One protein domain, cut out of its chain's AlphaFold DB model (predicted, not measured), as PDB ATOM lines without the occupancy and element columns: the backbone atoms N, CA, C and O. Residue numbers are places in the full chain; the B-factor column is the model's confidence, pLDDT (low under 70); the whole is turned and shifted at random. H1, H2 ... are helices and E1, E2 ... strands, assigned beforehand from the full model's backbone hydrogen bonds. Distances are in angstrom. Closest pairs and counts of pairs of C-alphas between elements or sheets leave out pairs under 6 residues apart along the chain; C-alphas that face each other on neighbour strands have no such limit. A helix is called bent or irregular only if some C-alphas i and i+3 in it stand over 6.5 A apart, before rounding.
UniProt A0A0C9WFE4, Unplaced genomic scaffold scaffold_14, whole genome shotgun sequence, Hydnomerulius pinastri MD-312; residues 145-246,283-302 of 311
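AT A GLANCE: This is residues 145 to 246 and 283 to 302 of the 311 residues of an uncharacterized protein of Hydnomerulius pinastri MD-312 (UniProt A0A0C9WFE4). One long helix, H2, is the spine of the domain, with a small two-stranded ribbon, E1 and E2, and helix H3 by its last half, and the helices H4, H5 and H1 gathered round its first half. A long stretch with no named element, residues 206 to 224, leads from the ribbon to H4. The printed part has 122 residues with five named helices and two named strands, in the order H1, H2, H3, E1, H4, H5, E2, and the two strands make an antiparallel sheet. The class is mostly helix, though under half of the residues are in named elements. The whole is compact, with a radius of gyration of the C-alphas of 14.6 A, and elongated in outline, spanning 47 by 30 by 28 A.

IN THESE COORDINATES: H1 is residues 151 to 154, beginning with C-alpha 151 at (-34.636, 7.845, 55.860). H2, residues 162 to 179, is 25.6 A long, from C-alpha 162 at (-25.975, 4.060, 43.259) to C-alpha 179 at (-50.184, 12.108, 45.641). H3 is residues 190 to 199, 14.3 A, and E1 is residues 202 to 205, 9.5 A. H4 is residues 225 to 230, and H5 is residues 233 to 243, 12.8 A. E2, residues 288 to 291, 9.8 A, ends with C-alpha 291 at (-50.845, 24.227, 43.433). H3 and H5 are irregular: C-alphas 191 and 194 are 7.7 A apart, and C-alphas 239 and 242 are 9.5 A apart.

HOW THE PARTS SIT: H2 touches H4 with residues 163 to 170 alone; the closest C-alphas, of Arg 163 and Ala 225, are 5.7 A apart. These two helices run the same way at a tilt of 38 degrees, only just steep. H1 and H2 are close but not clearly touching, with the C-alphas of Tyr 154 and Val 169 closest at 6.2 A. H1 touches H5, closest at the C-alphas of Pro 151 and Gln 239, 6.0 A. H2 and H5 are near each other, and so are H2 and H3. The closest C-alphas of H2 and E2, those of Leu 177 and Phe 289, are 6.2 A apart. E1 and E2 are antiparallel at 151 degrees, with N 203 and O 290 at 2.7 A and N 290 and O 203 at 2.8 A, within hydrogen-bond range. The closest C-alphas of H3 and E1, those of Ala 197 and Thr 203, are 6.2 A apart. Every O i to N i+4 pair is within hydrogen-bond range in H2 and H4, against 4 of 6 in H3 and 5 of 7 in H5; H1 is too short for such a pair.

THE WHOLE: The two C-alphas farthest apart, those of Gly 159 and Gly 295, are 49.2 A apart. Residues 247 to 282 are not printed, and C-alphas 246 and 283 are 15.5 A apart across this cut. The link from E1 to H4 is long, with 19 residues. The mean pLDDT of the printed part is 76.7; it is under 70 at residues 145 to 152, 186, 246, 283 to 285 and 293 to 302.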
ATOM      1  N   SER A 145     -48.256   5.093  50.442       38.19
ATOM      2  CA  SER A 145     -48.997   6.272  50.907       38.19
ATOM      3  C   SER A 145     -48.425   6.825  52.214       38.19
ATOM      4  O   SER A 145     -48.730   6.338  53.300       38.19
ATOM      5  N   GLY A 146     -47.589   7.859  52.097       40.38
ATOM      6  CA  GLY A 146     -47.605   9.017  52.999       40.38
ATOM      7  C   GLY A 146     -47.443   8.810  54.512       40.38
ATOM      8  O   GLY A 146     -47.996   9.606  55.265       40.38
ATOM      9  N   ARG A 147     -46.688   7.813  54.985       35.56
ATOM     10  CA  ARG A 147     -46.154   7.816  56.363       35.56
ATOM     11  C   ARG A 147     -44.685   8.218  56.322       35.56
ATOM     12  O   ARG A 147     -44.042   7.939  55.316       35.56
ATOM     13  N   ALA A 148     -44.198   8.872  57.385       41.72
ATOM     14  CA  ALA A 148     -42.812   9.321  57.535       41.72
ATOM     15  C   ALA A 148     -41.859   8.261  56.979       41.72
ATOM     16  O   ALA A 148     -41.733   7.173  57.545       41.72
ATOM     17  N   VAL A 149     -41.300   8.554  55.806       54.09
ATOM     18  CA  VAL A 149     -40.443   7.613  55.103       54.09
ATOM     19  C   VAL A 149     -39.232   7.433  55.990       54.09
ATOM     20  O   VAL A 149     -38.602   8.417  56.373       54.09
ATOM     21  N   ASN A 150     -38.952   6.194  56.389       63.31
ATOM     22  CA  ASN A 150     -37.740   5.913  57.136       63.31
ATOM     23  C   ASN A 150     -36.567   6.372  56.256       63.31
ATOM     24  O   ASN A 150     -36.422   5.823  55.162       63.31
ATOM     25  N   PRO A 151     -35.732   7.340  56.685       63.91
ATOM     26  CA  PRO A 151     -34.636   7.845  55.860       63.91
ATOM     27  C   PRO A 151     -33.707   6.734  55.354       63.91
ATOM     28  O   PRO A 151     -33.138   6.836  54.269       63.91
ATOM     29  N   MET A 152     -33.630   5.609  56.076       68.62
ATOM     30  CA  MET A 152     -32.883   4.416  55.665       68.62
ATOM     31  C   MET A 152     -33.372   3.805  54.340       68.62
ATOM     32  O   MET A 152     -32.598   3.141  53.655       68.62
ATOM     33  N   GLU A 153     -34.623   4.037  53.927       73.81
ATOM     34  CA  GLU A 153     -35.157   3.578  52.634       73.81
ATOM     35  C   GLU A 153     -34.524   4.299  51.432       73.81
ATOM     36  O   GLU A 153     -34.563   3.785  50.302       73.81
ATOM     37  N   TYR A 154     -33.910   5.463  51.667       79.62
ATOM     38  CA  TYR A 154     -33.192   6.241  50.657       79.62
ATOM     39  C   TYR A 154     -31.723   5.835  50.507       79.62
ATOM     40  O   TYR A 154     -31.065   6.284  49.568       79.62
ATOM     41  N   LEU A 155     -31.211   4.959  51.376       79.81
ATOM     42  CA  LEU A 155     -29.876   4.383  51.235       79.81
ATOM     43  C   LEU A 155     -29.837   3.300  50.142       79.81
ATOM     44  O   LEU A 155     -30.866   2.777  49.695       79.81
ATOM     45  N   CYS A 156     -28.622   2.974  49.693       79.12
ATOM     46  CA  CYS A 156     -28.393   1.827  48.820       79.12
ATOM     47  C   CYS A 156     -28.745   0.532  49.557       79.12
ATOM     48  O   CYS A 156     -28.350   0.328  50.706       79.12
ATOM     49  N   ARG A 157     -29.442  -0.374  48.873       81.38
ATOM     50  CA  ARG A 157     -29.585  -1.761  49.327       81.38
ATOM     51  C   ARG A 157     -28.279  -2.523  49.090       81.38
ATOM     52  O   ARG A 157     -27.468  -2.135  48.250       81.38
ATOM     53  N   ALA A 158     -28.087  -3.635  49.796       76.00
ATOM     54  CA  ALA A 158     -26.934  -4.505  49.581       76.00
ATOM     55  C   ALA A 158     -26.842  -4.926  48.099       76.00
ATOM     56  O   ALA A 158     -27.794  -5.486  47.551       76.00
ATOM     57  N   GLY A 159     -25.719  -4.612  47.446       76.31
ATOM     58  CA  GLY A 159     -25.488  -4.886  46.022       76.31
ATOM     59  C   GLY A 159     -26.229  -3.970  45.033       76.31
ATOM     60  O   GLY A 159     -26.135  -4.183  43.825       76.31
ATOM     61  N   GLU A 160     -26.964  -2.954  45.496       80.38
ATOM     62  CA  GLU A 160     -27.632  -1.980  44.626       80.38
ATOM     63  C   GLU A 160     -26.642  -0.916  44.142       80.38
ATOM     64  O   GLU A 160     -26.023  -0.209  44.936       80.38
ATOM     65  N   LEU A 161     -26.533  -0.753  42.821       79.81
ATOM     66  CA  LEU A 161     -25.764   0.341  42.228       79.81
ATOM     67  C   LEU A 161     -26.379   1.696  42.605       79.81
ATOM     68  O   LEU A 161     -27.597   1.871  42.510       79.81
ATOM     69  N   VAL A 162     -25.538   2.693  42.908       79.12
ATOM     70  CA  VAL A 162     -25.975   4.060  43.259       79.12
ATOM     71  C   VAL A 162     -26.956   4.620  42.224       79.12
ATOM     72  O   VAL A 162     -27.989   5.174  42.583       79.12
ATOM     73  N   ARG A 163     -26.715   4.398  40.925       82.56
ATOM     74  CA  ARG A 163     -27.638   4.820  39.858       82.56
ATOM     75  C   ARG A 163     -29.053   4.251  40.040       82.56
ATOM     76  O   ARG A 163     -30.025   4.991  39.894       82.56
ATOM     77  N   ASN A 164     -29.171   2.963  40.365       81.88
ATOM     78  CA  ASN A 164     -30.464   2.299  40.543       81.88
ATOM     79  C   ASN A 164     -31.176   2.832  41.790       81.88
ATOM     80  O   ASN A 164     -32.367   3.142  41.718       81.88
ATOM     81  N   ARG A 165     -30.427   3.052  42.883       85.88
ATOM     82  CA  ARG A 165     -30.930   3.750  44.074       85.88
ATOM     83  C   ARG A 165     -31.505   5.117  43.695       85.88
ATOM     84  O   ARG A 165     -32.653   5.393  44.018       85.88
ATOM     85  N   ASN A 166     -30.755   5.953  42.971       85.69
ATOM     86  CA  ASN A 166     -31.191   7.306  42.578       85.69
ATOM     87  C   ASN A 166     -32.487   7.252  41.775       85.69
ATOM     88  O   ASN A 166     -33.428   7.982  42.064       85.69
ATOM     89  N   GLN A 167     -32.558   6.360  40.788       86.06
ATOM     90  CA  GLN A 167     -33.755   6.214  39.963       86.06
ATOM     91  C   GLN A 167     -34.970   5.767  40.781       86.06
ATOM     92  O   GLN A 167     -36.072   6.276  40.576       86.06
ATOM     93  N   ARG A 168     -34.775   4.835  41.719       87.88
ATOM     94  CA  ARG A 168     -35.815   4.368  42.641       87.88
ATOM     95  C   ARG A 168     -36.306   5.493  43.553       87.88
ATOM     96  O   ARG A 168     -37.513   5.700  43.649       87.88
ATOM     97  N   VAL A 169     -35.393   6.227  44.188       85.94
ATOM     98  CA  VAL A 169     -35.746   7.323  45.102       85.94
ATOM     99  C   VAL A 169     -36.412   8.472  44.343       85.94
ATOM    100  O   VAL A 169     -37.446   8.952  44.789       85.94
ATOM    101  N   LEU A 170     -35.916   8.851  43.161       87.88
ATOM    102  CA  LEU A 170     -36.518   9.910  42.345       87.88
ATOM    103  C   LEU A 170     -37.962   9.575  41.935       87.88
ATOM    104  O   LEU A 170     -38.844  10.427  42.027       87.88
ATOM    105  N   LYS A 171     -38.238   8.320  41.547       87.56
ATOM    106  CA  LYS A 171     -39.612   7.859  41.281       87.56
ATOM    107  C   LYS A 171     -40.502   7.978  42.519       87.56
ATOM    108  O   LYS A 171     -41.627   8.458  42.405       87.56
ATOM    109  N   ALA A 172     -40.004   7.559  43.682       83.00
ATOM    110  CA  ALA A 172     -40.751   7.630  44.936       83.00
ATOM    111  C   ALA A 172     -41.029   9.083  45.365       83.00
ATOM    112  O   ALA A 172     -42.148   9.404  45.766       83.00
ATOM    113  N   MET A 173     -40.038   9.966  45.224       87.81
ATOM    114  CA  MET A 173     -40.145  11.394  45.517       87.81
ATOM    115  C   MET A 173     -41.218  12.054  44.645       87.81
ATOM    116  O   MET A 173     -42.164  12.641  45.168       87.81
ATOM    117  N   VAL A 174     -41.142  11.885  43.320       87.38
ATOM    118  CA  VAL A 174     -42.120  12.476  42.390       87.38
ATOM    119  C   VAL A 174     -43.522  11.901  42.592       87.38
ATOM    120  O   VAL A 174     -44.497  12.650  42.565       87.38
ATOM    121  N   LEU A 175     -43.653  10.596  42.854       85.56
ATOM    122  CA  LEU A 175     -44.951   9.999  43.173       85.56
ATOM    123  C   LEU A 175     -45.552  10.598  44.450       85.56
ATOM    124  O   LEU A 175     -46.745  10.882  44.492       85.56
ATOM    125  N   THR A 176     -44.730  10.836  45.473       83.19
ATOM    126  CA  THR A 176     -45.178  11.463  46.723       83.19
ATOM    127  C   THR A 176     -45.692  12.881  46.477       83.19
ATOM    128  O   THR A 176     -46.781  13.222  46.941       83.19
ATOM    129  N   LEU A 177     -44.964  13.679  45.687       84.50
ATOM    130  CA  LEU A 177     -45.387  15.026  45.287       84.50
ATOM    131  C   LEU A 177     -46.700  15.004  44.487       84.50
ATOM    132  O   LEU A 177     -47.568  15.844  44.705       84.50
ATOM    133  N   LEU A 178     -46.889  14.021  43.602       84.00
ATOM    134  CA  LEU A 178     -48.138  13.832  42.858       84.00
ATOM    135  C   LEU A 178     -49.317  13.476  43.773       84.00
ATOM    136  O   LEU A 178     -50.399  14.050  43.639       84.00
ATOM    137  N   ILE A 179     -49.129  12.543  44.711       81.81
ATOM    138  CA  ILE A 179     -50.184  12.108  45.641       81.81
ATOM    139  C   ILE A 179     -50.653  13.283  46.508       81.81
ATOM    140  O   ILE A 179     -51.858  13.465  46.690       81.81
ATOM    141  N   GLN A 180     -49.735  14.148  46.955       80.00
ATOM    142  CA  GLN A 180     -50.075  15.393  47.665       80.00
ATOM    143  C   GLN A 180     -50.964  16.345  46.842       80.00
ATOM    144  O   GLN A 180     -51.613  17.227  47.404       80.00
ATOM    145  N   ARG A 181     -51.013  16.175  45.515       81.75
ATOM    146  CA  ARG A 181     -51.857  16.940  44.586       81.75
ATOM    147  C   ARG A 181     -53.126  16.197  44.164       81.75
ATOM    148  O   ARG A 181     -53.825  16.662  43.274       81.75
ATOM    149  N   GLY A 182     -53.453  15.071  44.800       78.81
ATOM    150  CA  GLY A 182     -54.655  14.291  44.489       78.81
ATOM    151  C   GLY A 182     -54.473  13.307  43.331       78.81
ATOM    152  O   GLY A 182     -55.449  12.872  42.720       78.81
ATOM    153  N   TYR A 183     -53.231  12.947  43.002       82.75
ATOM    154  CA  TYR A 183     -52.957  11.861  42.068       82.75
ATOM    155  C   TYR A 183     -53.297  10.508  42.697       82.75
ATOM    156  O   TYR A 183     -52.846  10.189  43.792       82.75
ATOM    157  N   THR A 184     -54.086   9.704  41.988       75.44
ATOM    158  CA  THR A 184     -54.634   8.438  42.498       75.44
ATOM    159  C   THR A 184     -53.937   7.198  41.942       75.44
ATOM    160  O   THR A 184     -54.239   6.086  42.371       75.44
ATOM    161  N   LYS A 185     -53.021   7.358  40.978       78.25
ATOM    162  CA  LYS A 185     -52.313   6.224  40.366       78.25
ATOM    163  C   LYS A 185     -51.074   5.858  41.181       78.25
ATOM    164  O   LYS A 185     -50.532   6.671  41.922       78.25
ATOM    165  N   TRP A 186     -50.607   4.629  40.991       69.31
ATOM    166  CA  TRP A 186     -49.534   4.036  41.796       69.31
ATOM    167  C   TRP A 186     -48.130   4.231  41.209       69.31
ATOM    168  O   TRP A 186     -47.144   3.840  41.827       69.31
ATOM    169  N   SER A 187     -48.017   4.837  40.024       72.94
ATOM    170  CA  SER A 187     -46.746   5.048  39.329       72.94
ATOM    171  C   SER A 187     -46.690   6.410  38.623       72.94
ATOM    172  O   SER A 187     -47.713   7.007  38.265       72.94
ATOM    173  N   VAL A 188     -45.470   6.919  38.432       77.31
ATOM    174  CA  VAL A 188     -45.216   8.173  37.709       77.31
ATOM    175  C   VAL A 188     -45.159   7.890  36.211       77.31
ATOM    176  O   VAL A 188     -44.200   7.298  35.716       77.31
ATOM    177  N   PHE A 189     -46.154   8.373  35.468       82.19
ATOM    178  CA  PHE A 189     -46.106   8.382  34.007       82.19
ATOM    179  C   PHE A 189     -45.327   9.606  33.525       82.19
ATOM    180  O   PHE A 189     -45.911  10.641  33.224       82.19
ATOM    181  N   TRP A 190     -44.001   9.476  33.442       83.88
ATOM    182  CA  TRP A 190     -43.082  10.578  33.123       83.88
ATOM    183  C   TRP A 190     -43.453  11.358  31.853       83.88
ATOM    184  O   TRP A 190     -43.506  12.579  31.894       83.88
ATOM    185  N   LYS A 191     -43.836  10.664  30.773       83.06
ATOM    186  CA  LYS A 191     -44.298  11.272  29.505       83.06
ATOM    187  C   LYS A 191     -45.592  12.083  29.615       83.06
ATOM    188  O   LYS A 191     -45.964  12.816  28.709       83.06
ATOM    189  N   ARG A 192     -46.354  11.868  30.687       83.00
ATOM    190  CA  ARG A 192     -47.627  12.544  30.953       83.00
ATOM    191  C   ARG A 192     -47.526  13.468  32.155       83.00
ATOM    192  O   ARG A 192     -48.553  13.971  32.589       83.00
ATOM    193  N   LEU A 193     -46.332  13.710  32.696       83.88
ATOM    194  CA  LEU A 193     -46.187  14.473  33.928       83.88
ATOM    195  C   LEU A 193     -46.706  15.911  33.766       83.88
ATOM    196  O   LEU A 193     -47.451  16.370  34.625       83.88
ATOM    197  N   CYS A 194     -46.425  16.574  32.638       83.19
ATOM    198  CA  CYS A 194     -47.017  17.883  32.318       83.19
ATOM    199  C   CYS A 194     -48.550  17.837  32.187       83.19
ATOM    200  O   CYS A 194     -49.236  18.739  32.660       83.19
ATOM    201  N   HIS A 195     -49.103  16.775  31.598       84.25
ATOM    202  CA  HIS A 195     -50.557  16.603  31.498       84.25
ATOM    203  C   HIS A 195     -51.194  16.377  32.878       84.25
ATOM    204  O   HIS A 195     -52.254  16.920  33.173       84.25
ATOM    205  N   GLU A 196     -50.541  15.620  33.760       83.94
ATOM    206  CA  GLU A 196     -51.004  15.445  35.139       83.94
ATOM    207  C   GLU A 196     -50.872  16.743  35.949       83.94
ATOM    208  O   GLU A 196     -51.740  17.013  36.774       83.94
ATOM    209  N   ALA A 197     -49.855  17.571  35.679       83.75
ATOM    210  CA  ALA A 197     -49.714  18.906  36.261       83.75
ATOM    211  C   ALA A 197     -50.886  19.823  35.898       83.75
ATOM    212  O   ALA A 197     -51.458  20.474  36.771       83.75
ATOM    213  N   GLU A 198     -51.308  19.807  34.634       83.31
ATOM    214  CA  GLU A 198     -52.504  20.522  34.188       83.31
ATOM    215  C   GLU A 198     -53.780  19.964  34.828       83.31
ATOM    216  O   GLU A 198     -54.552  20.713  35.426       83.31
ATOM    217  N   ARG A 199     -53.977  18.640  34.762       85.56
ATOM    218  CA  ARG A 199     -55.174  17.958  35.280       85.56
ATOM    219  C   ARG A 199     -55.362  18.152  36.786       85.56
ATOM    220  O   ARG A 199     -56.492  18.230  37.259       85.56
ATOM    221  N   LEU A 200     -54.266  18.168  37.540       85.38
ATOM    222  CA  LEU A 200     -54.259  18.337  38.996       85.38
ATOM    223  C   LEU A 200     -53.988  19.785  39.427       85.38
ATOM    224  O   LEU A 200     -53.829  20.041  40.620       85.38
ATOM    225  N   HIS A 201     -53.946  20.727  38.480       83.31
ATOM    226  CA  HIS A 201     -53.740  22.154  38.722       83.31
ATOM    227  C   HIS A 201     -52.527  22.458  39.617       83.31
ATOM    228  O   HIS A 201     -52.641  23.158  40.626       83.31
ATOM    229  N   PHE A 202     -51.354  21.938  39.249       84.69
ATOM    230  CA  PHE A 202     -50.087  22.281  39.890       84.69
ATOM    231  C   PHE A 202     -49.007  22.691  38.880       84.69
ATOM    232  O   PHE A 202     -49.081  22.420  37.685       84.69
ATOM    233  N   THR A 203     -47.987  23.380  39.374       83.44
ATOM    234  CA  THR A 203     -46.804  23.829  38.644       83.44
ATOM    235  C   THR A 203     -45.587  23.098  39.185       83.44
ATOM    236  O   THR A 203     -45.384  23.052  40.396       83.44
ATOM    237  N   ILE A 204     -44.765  22.559  38.289       86.38
ATOM    238  CA  ILE A 204     -43.464  21.989  38.637       86.38
ATOM    239  C   ILE A 204     -42.457  23.137  38.710       86.38
ATOM    240  O   ILE A 204     -42.193  23.801  37.706       86.38
ATOM    241  N   LEU A 205     -41.917  23.385  39.896       82.81
ATOM    242  CA  LEU A 205     -40.846  24.340  40.138       82.81
ATOM    243  C   LEU A 205     -39.504  23.633  40.272       82.81
ATOM    244  O   LEU A 205     -39.433  22.438  40.544       82.81
ATOM    245  N   ASN A 206     -38.437  24.406  40.082       83.06
ATOM    246  CA  ASN A 206     -37.050  23.972  40.257       83.06
ATOM    247  C   ASN A 206     -36.620  22.809  39.359       83.06
ATOM    248  O   ASN A 206     -35.621  22.149  39.630       83.06
ATOM    249  N   TRP A 207     -37.312  22.619  38.235       85.62
ATOM    250  CA  TRP A 207     -36.840  21.729  37.184       85.62
ATOM    251  C   TRP A 207     -35.472  22.219  36.664       85.62
ATOM    252  O   TRP A 207     -35.357  23.395  36.287       85.62
ATOM    253  N   PRO A 208     -34.418  21.380  36.674       82.50
ATOM    254  CA  PRO A 208     -33.102  21.780  36.185       82.50
ATOM    255  C   PRO A 208     -33.135  22.066  34.679       82.50
ATOM    256  O   PRO A 208     -33.806  21.362  33.927       82.50
ATOM    257  N   ILE A 209     -32.413  23.098  34.231       80.12
ATOM    258  CA  ILE A 209     -32.454  23.557  32.829       80.12
ATOM    259  C   ILE A 209     -31.757  22.575  31.878       80.12
ATOM    260  O   ILE A 209     -32.060  22.515  30.691       80.12
ATOM    261  N   GLU A 210     -30.841  21.780  32.422       83.88
ATOM    262  CA  GLU A 210     -30.065  20.749  31.745       83.88
ATOM    263  C   GLU A 210     -30.889  19.482  31.480       83.88
ATOM    264  O   GLU A 210     -30.490  18.635  30.679       83.88
ATOM    265  N   ILE A 211     -32.034  19.340  32.154       84.06
ATOM    266  CA  ILE A 211     -32.925  18.195  32.005       84.06
ATOM    267  C   ILE A 211     -34.042  18.569  31.032       84.06
ATOM    268  O   ILE A 211     -34.745  19.554  31.275       84.06
ATOM    269  N   PRO A 212     -34.261  17.777  29.962       86.00
ATOM    270  CA  PRO A 212     -35.380  17.997  29.058       86.00
ATOM    271  C   PRO A 212     -36.690  18.120  29.831       86.00
ATOM    272  O   PRO A 212     -36.878  17.467  30.862       86.00
ATOM    273  N   LEU A 213     -37.591  18.972  29.346       83.44
ATOM    274  CA  LEU A 213     -38.899  19.129  29.968       83.44
ATOM    275  C   LEU A 213     -39.625  17.778  29.991       83.44
ATOM    276  O   LEU A 213     -39.439  16.983  29.070       83.44
ATOM    277  N   PRO A 214     -40.455  17.501  31.012       82.50
ATOM    278  CA  PRO A 214     -41.163  16.233  31.136       82.50
ATOM    279  C   PRO A 214     -42.409  16.187  30.230       82.50
ATOM    280  O   PRO A 214     -43.542  15.986  30.678       82.50
ATOM    281  N   ASP A 215     -42.178  16.438  28.944       79.12
ATOM    282  CA  ASP A 215     -43.139  16.421  27.848       79.12
ATOM    283  C   ASP A 215     -43.340  14.983  27.297       79.12
ATOM    284  O   ASP A 215     -42.762  14.025  27.825       79.12
ATOM    285  N   PRO A 216     -44.190  14.769  26.272       80.75
ATOM    286  CA  PRO A 216     -44.425  13.433  25.715       80.75
ATOM    287  C   PRO A 216     -43.177  12.707  25.186       80.75
ATOM    288  O   PRO A 216     -43.178  11.469  25.134       80.75
ATOM    289  N   ASP A 217     -42.126  13.448  24.825       82.25
ATOM    290  CA  ASP A 217     -40.865  12.915  24.305       82.25
ATOM    291  C   ASP A 217     -39.839  12.645  25.416       82.25
ATOM    292  O   ASP A 217     -38.829  11.966  25.188       82.25
ATOM    293  N   PHE A 218     -40.125  13.089  26.642       85.25
ATOM    294  CA  PHE A 218     -39.300  12.828  27.808       85.25
ATOM    295  C   PHE A 218     -39.187  11.333  28.114       85.25
ATOM    296  O   PHE A 218     -40.166  10.623  28.367       85.25
ATOM    297  N   ASP A 219     -37.948  10.852  28.167       84.94
ATOM    298  CA  ASP A 219     -37.639   9.476  28.526       84.94
ATOM    299  C   ASP A 219     -36.754   9.433  29.768       84.94
ATOM    300  O   ASP A 219     -35.534   9.595  29.714       84.94
ATOM    301  N   PHE A 220     -37.392   9.144  30.898       84.81
ATOM    302  CA  PHE A 220     -36.729   8.964  32.182       84.81
ATOM    303  C   PHE A 220     -35.588   7.934  32.129       84.81
ATOM    304  O   PHE A 220     -34.567   8.102  32.795       84.81
ATOM    305  N   HIS A 221     -35.728   6.867  31.335       83.56
ATOM    306  CA  HIS A 221     -34.722   5.805  31.273       83.56
ATOM    307  C   HIS A 221     -33.450   6.231  30.530       83.56
ATOM    308  O   HIS A 221     -32.396   5.619  30.733       83.56
ATOM    309  N   LYS A 222     -33.536   7.293  29.717       86.19
ATOM    310  CA  LYS A 222     -32.395   7.894  29.014       86.19
ATOM    311  C   LYS A 222     -31.625   8.904  29.860       86.19
ATOM    312  O   LYS A 222     -30.551   9.320  29.433       86.19
ATOM    313  N   LEU A 223     -32.117   9.269  31.048       85.50
ATOM    314  CA  LEU A 223     -31.343  10.097  31.966       85.50
ATOM    315  C   LEU A 223     -30.094   9.343  32.438       85.50
ATOM    316  O   LEU A 223     -30.150   8.197  32.916       85.50
ATOM    317  N   ASP A 224     -28.950  10.007  32.299       84.75
ATOM    318  CA  ASP A 224     -27.694   9.528  32.850       84.75
ATOM    319  C   ASP A 224     -27.657   9.723  34.376       84.75
ATOM    320  O   ASP A 224     -28.566  10.290  34.989       84.75
ATOM    321  N   ALA A 225     -26.628   9.180  35.028       83.81
ATOM    322  CA  ALA A 225     -26.524   9.235  36.486       83.81
ATOM    323  C   ALA A 225     -26.502  10.678  37.017       83.81
ATOM    324  O   ALA A 225     -27.066  10.936  38.081       83.81
ATOM    325  N   ASN A 226     -25.897  11.596  36.258       84.75
ATOM    326  CA  ASN A 226     -25.834  13.007  36.604       84.75
ATOM    327  C   ASN A 226     -27.216  13.656  36.515       84.75
ATOM    328  O   ASN A 226     -27.645  14.299  37.465       84.75
ATOM    329  N   GLY A 227     -27.961  13.421  35.435       85.81
ATOM    330  CA  GLY A 227     -29.277  14.025  35.267       85.81
ATOM    331  C   GLY A 227     -30.298  13.563  36.309       85.81
ATOM    332  O   GLY A 227     -31.083  14.363  36.815       85.81
ATOM    333  N   VAL A 228     -30.236  12.290  36.713       87.12
ATOM    334  CA  VAL A 228     -31.035  11.788  37.846       87.12
ATOM    335  C   VAL A 228     -30.614  12.468  39.154       87.12
ATOM    336  O   VAL A 228     -31.466  12.787  39.978       87.12
ATOM    337  N   LEU A 229     -29.312  12.695  39.354       85.56
ATOM    338  CA  LEU A 229     -28.788  13.351  40.550       85.56
ATOM    339  C   LEU A 229     -29.205  14.826  40.630       85.56
ATOM    340  O   LEU A 229     -29.580  15.273  41.707       85.56
ATOM    341  N   MET A 230     -29.230  15.553  39.512       85.56
ATOM    342  CA  MET A 230     -29.659  16.960  39.466       85.56
ATOM    343  C   MET A 230     -31.096  17.168  39.954       85.56
ATOM    344  O   MET A 230     -31.392  18.185  40.570       85.56
ATOM    345  N   LEU A 231     -31.977  16.195  39.713       86.75
ATOM    346  CA  LEU A 231     -33.364  16.224  40.187       86.75
ATOM    347  C   LEU A 231     -33.521  15.811  41.658       86.75
ATOM    348  O   LEU A 231     -34.592  16.008  42.222       86.75
ATOM    349  N   LEU A 232     -32.506  15.181  42.253       88.31
ATOM    350  CA  LEU A 232     -32.646  14.411  43.492       88.31
ATOM    351  C   LEU A 232     -31.704  14.851  44.622       88.31
ATOM    352  O   LEU A 232     -31.942  14.519  45.780       88.31
ATOM    353  N   ALA A 233     -30.601  15.527  44.298       83.12
ATOM    354  CA  ALA A 233     -29.501  15.754  45.231       83.12
ATOM    355  C   ALA A 233     -29.937  16.512  46.490       83.12
ATOM    356  O   ALA A 233     -29.635  16.052  47.586       83.12
ATOM    357  N   ASN A 234     -30.675  17.611  46.330       82.88
ATOM    358  CA  ASN A 234     -31.161  18.430  47.444       82.88
ATOM    359  C   ASN A 234     -32.076  17.612  48.372       82.88
ATOM    360  O   ASN A 234     -31.775  17.472  49.552       82.88
ATOM    361  N   PHE A 235     -33.063  16.916  47.807       83.62
ATOM    362  CA  PHE A 235     -33.945  16.025  48.556       83.62
ATOM    363  C   PHE A 235     -33.181  14.978  49.373       83.62
ATOM    364  O   PHE A 235     -33.494  14.725  50.533       83.62
ATOM    365  N   LEU A 236     -32.159  14.346  48.789       83.69
ATOM    366  CA  LEU A 236     -31.355  13.364  49.515       83.69
ATOM    367  C   LEU A 236     -30.516  13.993  50.626       83.69
ATOM    368  O   LEU A 236     -30.375  13.371  51.675       83.69
ATOM    369  N   ILE A 237     -29.973  15.190  50.406       82.19
ATOM    370  CA  ILE A 237     -29.257  15.951  51.436       82.19
ATOM    371  C   ILE A 237     -30.204  16.259  52.599       82.19
ATOM    372  O   ILE A 237     -29.839  16.021  53.747       82.19
ATOM    373  N   ASP A 238     -31.428  16.692  52.313       79.94
ATOM    374  CA  ASP A 238     -32.410  17.048  53.338       79.94
ATOM    375  C   ASP A 238     -32.908  15.827  54.121       79.94
ATOM    376  O   ASP A 238     -33.058  15.884  55.341       79.94
ATOM    377  N   GLN A 239     -33.126  14.695  53.444       79.62
ATOM    378  CA  GLN A 239     -33.621  13.480  54.097       79.62
ATOM    379  C   GLN A 239     -32.536  12.708  54.859       79.62
ATOM    380  O   GLN A 239     -32.831  12.094  55.884       79.62
ATOM    381  N   LEU A 240     -31.296  12.686  54.363       77.81
ATOM    382  CA  LEU A 240     -30.213  11.869  54.929       77.81
ATOM    383  C   LEU A 240     -29.196  12.684  55.738       77.81
ATOM    384  O   LEU A 240     -28.438  12.107  56.522       77.81
ATOM    385  N   GLY A 241     -29.148  14.004  55.559       80.12
ATOM    386  CA  GLY A 241     -28.185  14.885  56.213       80.12
ATOM    387  C   GLY A 241     -26.748  14.399  56.028       80.12
ATOM    388  O   GLY A 241     -26.298  14.118  54.919       80.12
ATOM    389  N   ALA A 242     -26.032  14.232  57.142       73.81
ATOM    390  CA  ALA A 242     -24.646  13.760  57.155       73.81
ATOM    391  C   ALA A 242     -24.456  12.319  56.636       73.81
ATOM    392  O   ALA A 242     -23.333  11.935  56.315       73.81
ATOM    393  N   ALA A 243     -25.523  11.515  56.543       73.94
ATOM    394  CA  ALA A 243     -25.452  10.169  55.971       73.94
ATOM    395  C   ALA A 243     -25.416  10.181  54.432       73.94
ATOM    396  O   ALA A 243     -25.140   9.151  53.809       73.94
ATOM    397  N   TYR A 244     -25.686  11.329  53.800       79.25
ATOM    398  CA  TYR A 244     -25.550  11.474  52.360       79.25
ATOM    399  C   TYR A 244     -24.081  11.646  51.963       79.25
ATOM    400  O   TYR A 244     -23.461  12.670  52.239       79.25
ATOM    401  N   LYS A 245     -23.538  10.655  51.253       72.75
ATOM    402  CA  LYS A 245     -22.249  10.766  50.563       72.75
ATOM    403  C   LYS A 245     -22.482  11.114  49.082       72.75
ATOM    404  O   LYS A 245     -23.009  10.269  48.347       72.75
ATOM    405  N   PRO A 246     -22.149  12.336  48.623       59.06
ATOM    406  CA  PRO A 246     -22.158  12.666  47.204       59.06
ATOM    407  C   PRO A 246     -20.992  11.948  46.522       59.06
ATOM    408  O   PRO A 246     -19.831  12.254  46.761       59.06
ATOM    409  N   ASN A 283     -28.139  25.422  43.734       52.53
ATOM    410  CA  ASN A 283     -29.303  26.120  44.276       52.53
ATOM    411  C   ASN A 283     -30.013  25.196  45.259       52.53
ATOM    412  O   ASN A 283     -30.289  24.047  44.929       52.53
ATOM    413  N   ARG A 284     -30.304  25.710  46.454       53.72
ATOM    414  CA  ARG A 284     -30.911  24.984  47.583       53.72
ATOM    415  C   ARG A 284     -32.366  24.561  47.365       53.72
ATOM    416  O   ARG A 284     -32.981  24.053  48.291       53.72
ATOM    417  N   ASP A 285     -32.923  24.795  46.185       66.81
ATOM    418  CA  ASP A 285     -34.348  24.611  45.973       66.81
ATOM    419  C   ASP A 285     -34.620  23.198  45.453       66.81
ATOM    420  O   ASP A 285     -34.106  22.784  44.407       66.81
ATOM    421  N   ASP A 286     -35.416  22.452  46.213       75.88
ATOM    422  CA  ASP A 286     -35.893  21.124  45.854       75.88
ATOM    423  C   ASP A 286     -36.880  21.163  44.689       75.88
ATOM    424  O   ASP A 286     -37.526  22.179  44.418       75.88
ATOM    425  N   LEU A 287     -37.031  20.029  43.999       83.56
ATOM    426  CA  LEU A 287     -38.121  19.863  43.044       83.56
ATOM    427  C   LEU A 287     -39.459  19.996  43.785       83.56
ATOM    428  O   LEU A 287     -39.788  19.181  44.646       83.56
ATOM    429  N   GLU A 288     -40.259  20.986  43.404       83.56
ATOM    430  CA  GLU A 288     -41.492  21.330  44.110       83.56
ATOM    431  C   GLU A 288     -42.692  21.306  43.172       83.56
ATOM    432  O   GLU A 288     -42.634  21.792  42.045       83.56
ATOM    433  N   PHE A 289     -43.815  20.753  43.630       86.31
ATOM    434  CA  PHE A 289     -45.076  20.786  42.888       86.31
ATOM    435  C   PHE A 289     -45.994  21.765  43.603       86.31
ATOM    436  O   PHE A 289     -46.539  21.400  44.637       86.31
ATOM    437  N   LEU A 290     -46.173  22.991  43.110       83.19
ATOM    438  CA  LEU A 290     -47.015  24.010  43.751       83.19
ATOM    439  C   LEU A 290     -48.425  24.045  43.158       83.19
ATOM    440  O   LEU A 290     -48.552  24.068  41.940       83.19
ATOM    441  N   PRO A 291     -49.495  24.115  43.966       82.00
ATOM    442  CA  PRO A 291     -50.845  24.227  43.433       82.00
ATOM    443  C   PRO A 291     -51.040  25.591  42.760       82.00
ATOM    444  O   PRO A 291     -50.481  26.602  43.196       82.00
ATOM    445  N   TRP A 292     -51.854  25.641  41.710       78.38
ATOM    446  CA  TRP A 292     -52.197  26.906  41.076       78.38
ATOM    447  C   TRP A 292     -52.970  27.799  42.056       78.38
ATOM    448  O   TRP A 292     -53.873  27.325  42.756       78.38
ATOM    449  N   PRO A 293     -52.672  29.109  42.102       64.56
ATOM    450  CA  PRO A 293     -53.566  30.050  42.752       64.56
ATOM    451  C   PRO A 293     -54.928  29.980  42.055       64.56
ATOM    452  O   PRO A 293     -54.982  29.885  40.825       64.56
ATOM    453  N   LYS A 294     -56.028  30.049  42.817       51.38
ATOM    454  CA  LYS A 294     -57.389  30.059  42.256       51.38
ATOM    455  C   LYS A 294     -57.470  31.082  41.107       51.38
ATOM    456  O   LYS A 294     -57.346  32.279  41.351       51.38
ATOM    457  N   GLY A 295     -57.657  30.603  39.872       47.78
ATOM    458  CA  GLY A 295     -57.895  31.442  38.689       47.78
ATOM    459  C   GLY A 295     -56.718  31.715  37.735       47.78
ATOM    460  O   GLY A 295     -56.821  32.659  36.955       47.78
ATOM    461  N   ARG A 296     -55.617  30.946  37.738       49.72
ATOM    462  CA  ARG A 296     -54.552  31.051  36.708       49.72
ATOM    463  C   ARG A 296     -54.191  29.704  36.070       49.72
ATOM    464  O   ARG A 296     -54.265  28.683  36.742       49.72
ATOM    465  N   SER A 297     -53.788  29.735  34.796       49.19
ATOM    466  CA  SER A 297     -53.213  28.614  34.035       49.19
ATOM    467  C   SER A 297     -51.672  28.666  33.993       49.19
ATOM    468  O   SER A 297     -51.054  29.645  34.411       49.19
ATOM    469  N   MET A 298     -51.084  27.557  33.530       45.41
ATOM    470  CA  MET A 298     -49.676  27.141  33.587       45.41
ATOM    471  C   MET A 298     -48.631  28.254  33.336       45.41
ATOM    472  O   MET A 298     -48.577  28.845  32.261       45.41
ATOM    473  N   VAL A 299     -47.728  28.469  34.305       47.84
ATOM    474  CA  VAL A 299     -46.438  29.152  34.097       47.84
ATOM    475  C   VAL A 299     -45.333  28.162  34.440       47.84
ATOM    476  O   VAL A 299     -45.112  27.857  35.609       47.84
ATOM    477  N   THR A 300     -44.618  27.672  33.433       44.88
ATOM    478  CA  THR A 300     -43.308  27.034  33.605       44.88
ATOM    479  C   THR A 300     -42.304  28.109  34.026       44.88
ATOM    480  O   THR A 300     -41.737  28.832  33.209       44.88
ATOM    481  N   ALA A 301     -42.120  28.287  35.335       41.44
ATOM    482  CA  ALA A 301     -41.237  29.315  35.871       41.44
ATOM    483  C   ALA A 301     -39.795  28.802  35.989       41.44
ATOM    484  O   ALA A 301     -39.412  28.250  37.010       41.44
ATOM    485  N   ARG A 302     -38.996  29.054  34.947       42.38
ATOM    486  CA  ARG A 302     -37.604  29.545  35.035       42.38
ATOM    487  C   ARG A 302     -37.293  30.289  33.735       42.38
ATOM    488  O   ARG A 302     -36.658  29.761  32.831       42.38
TER     489      ARG A 302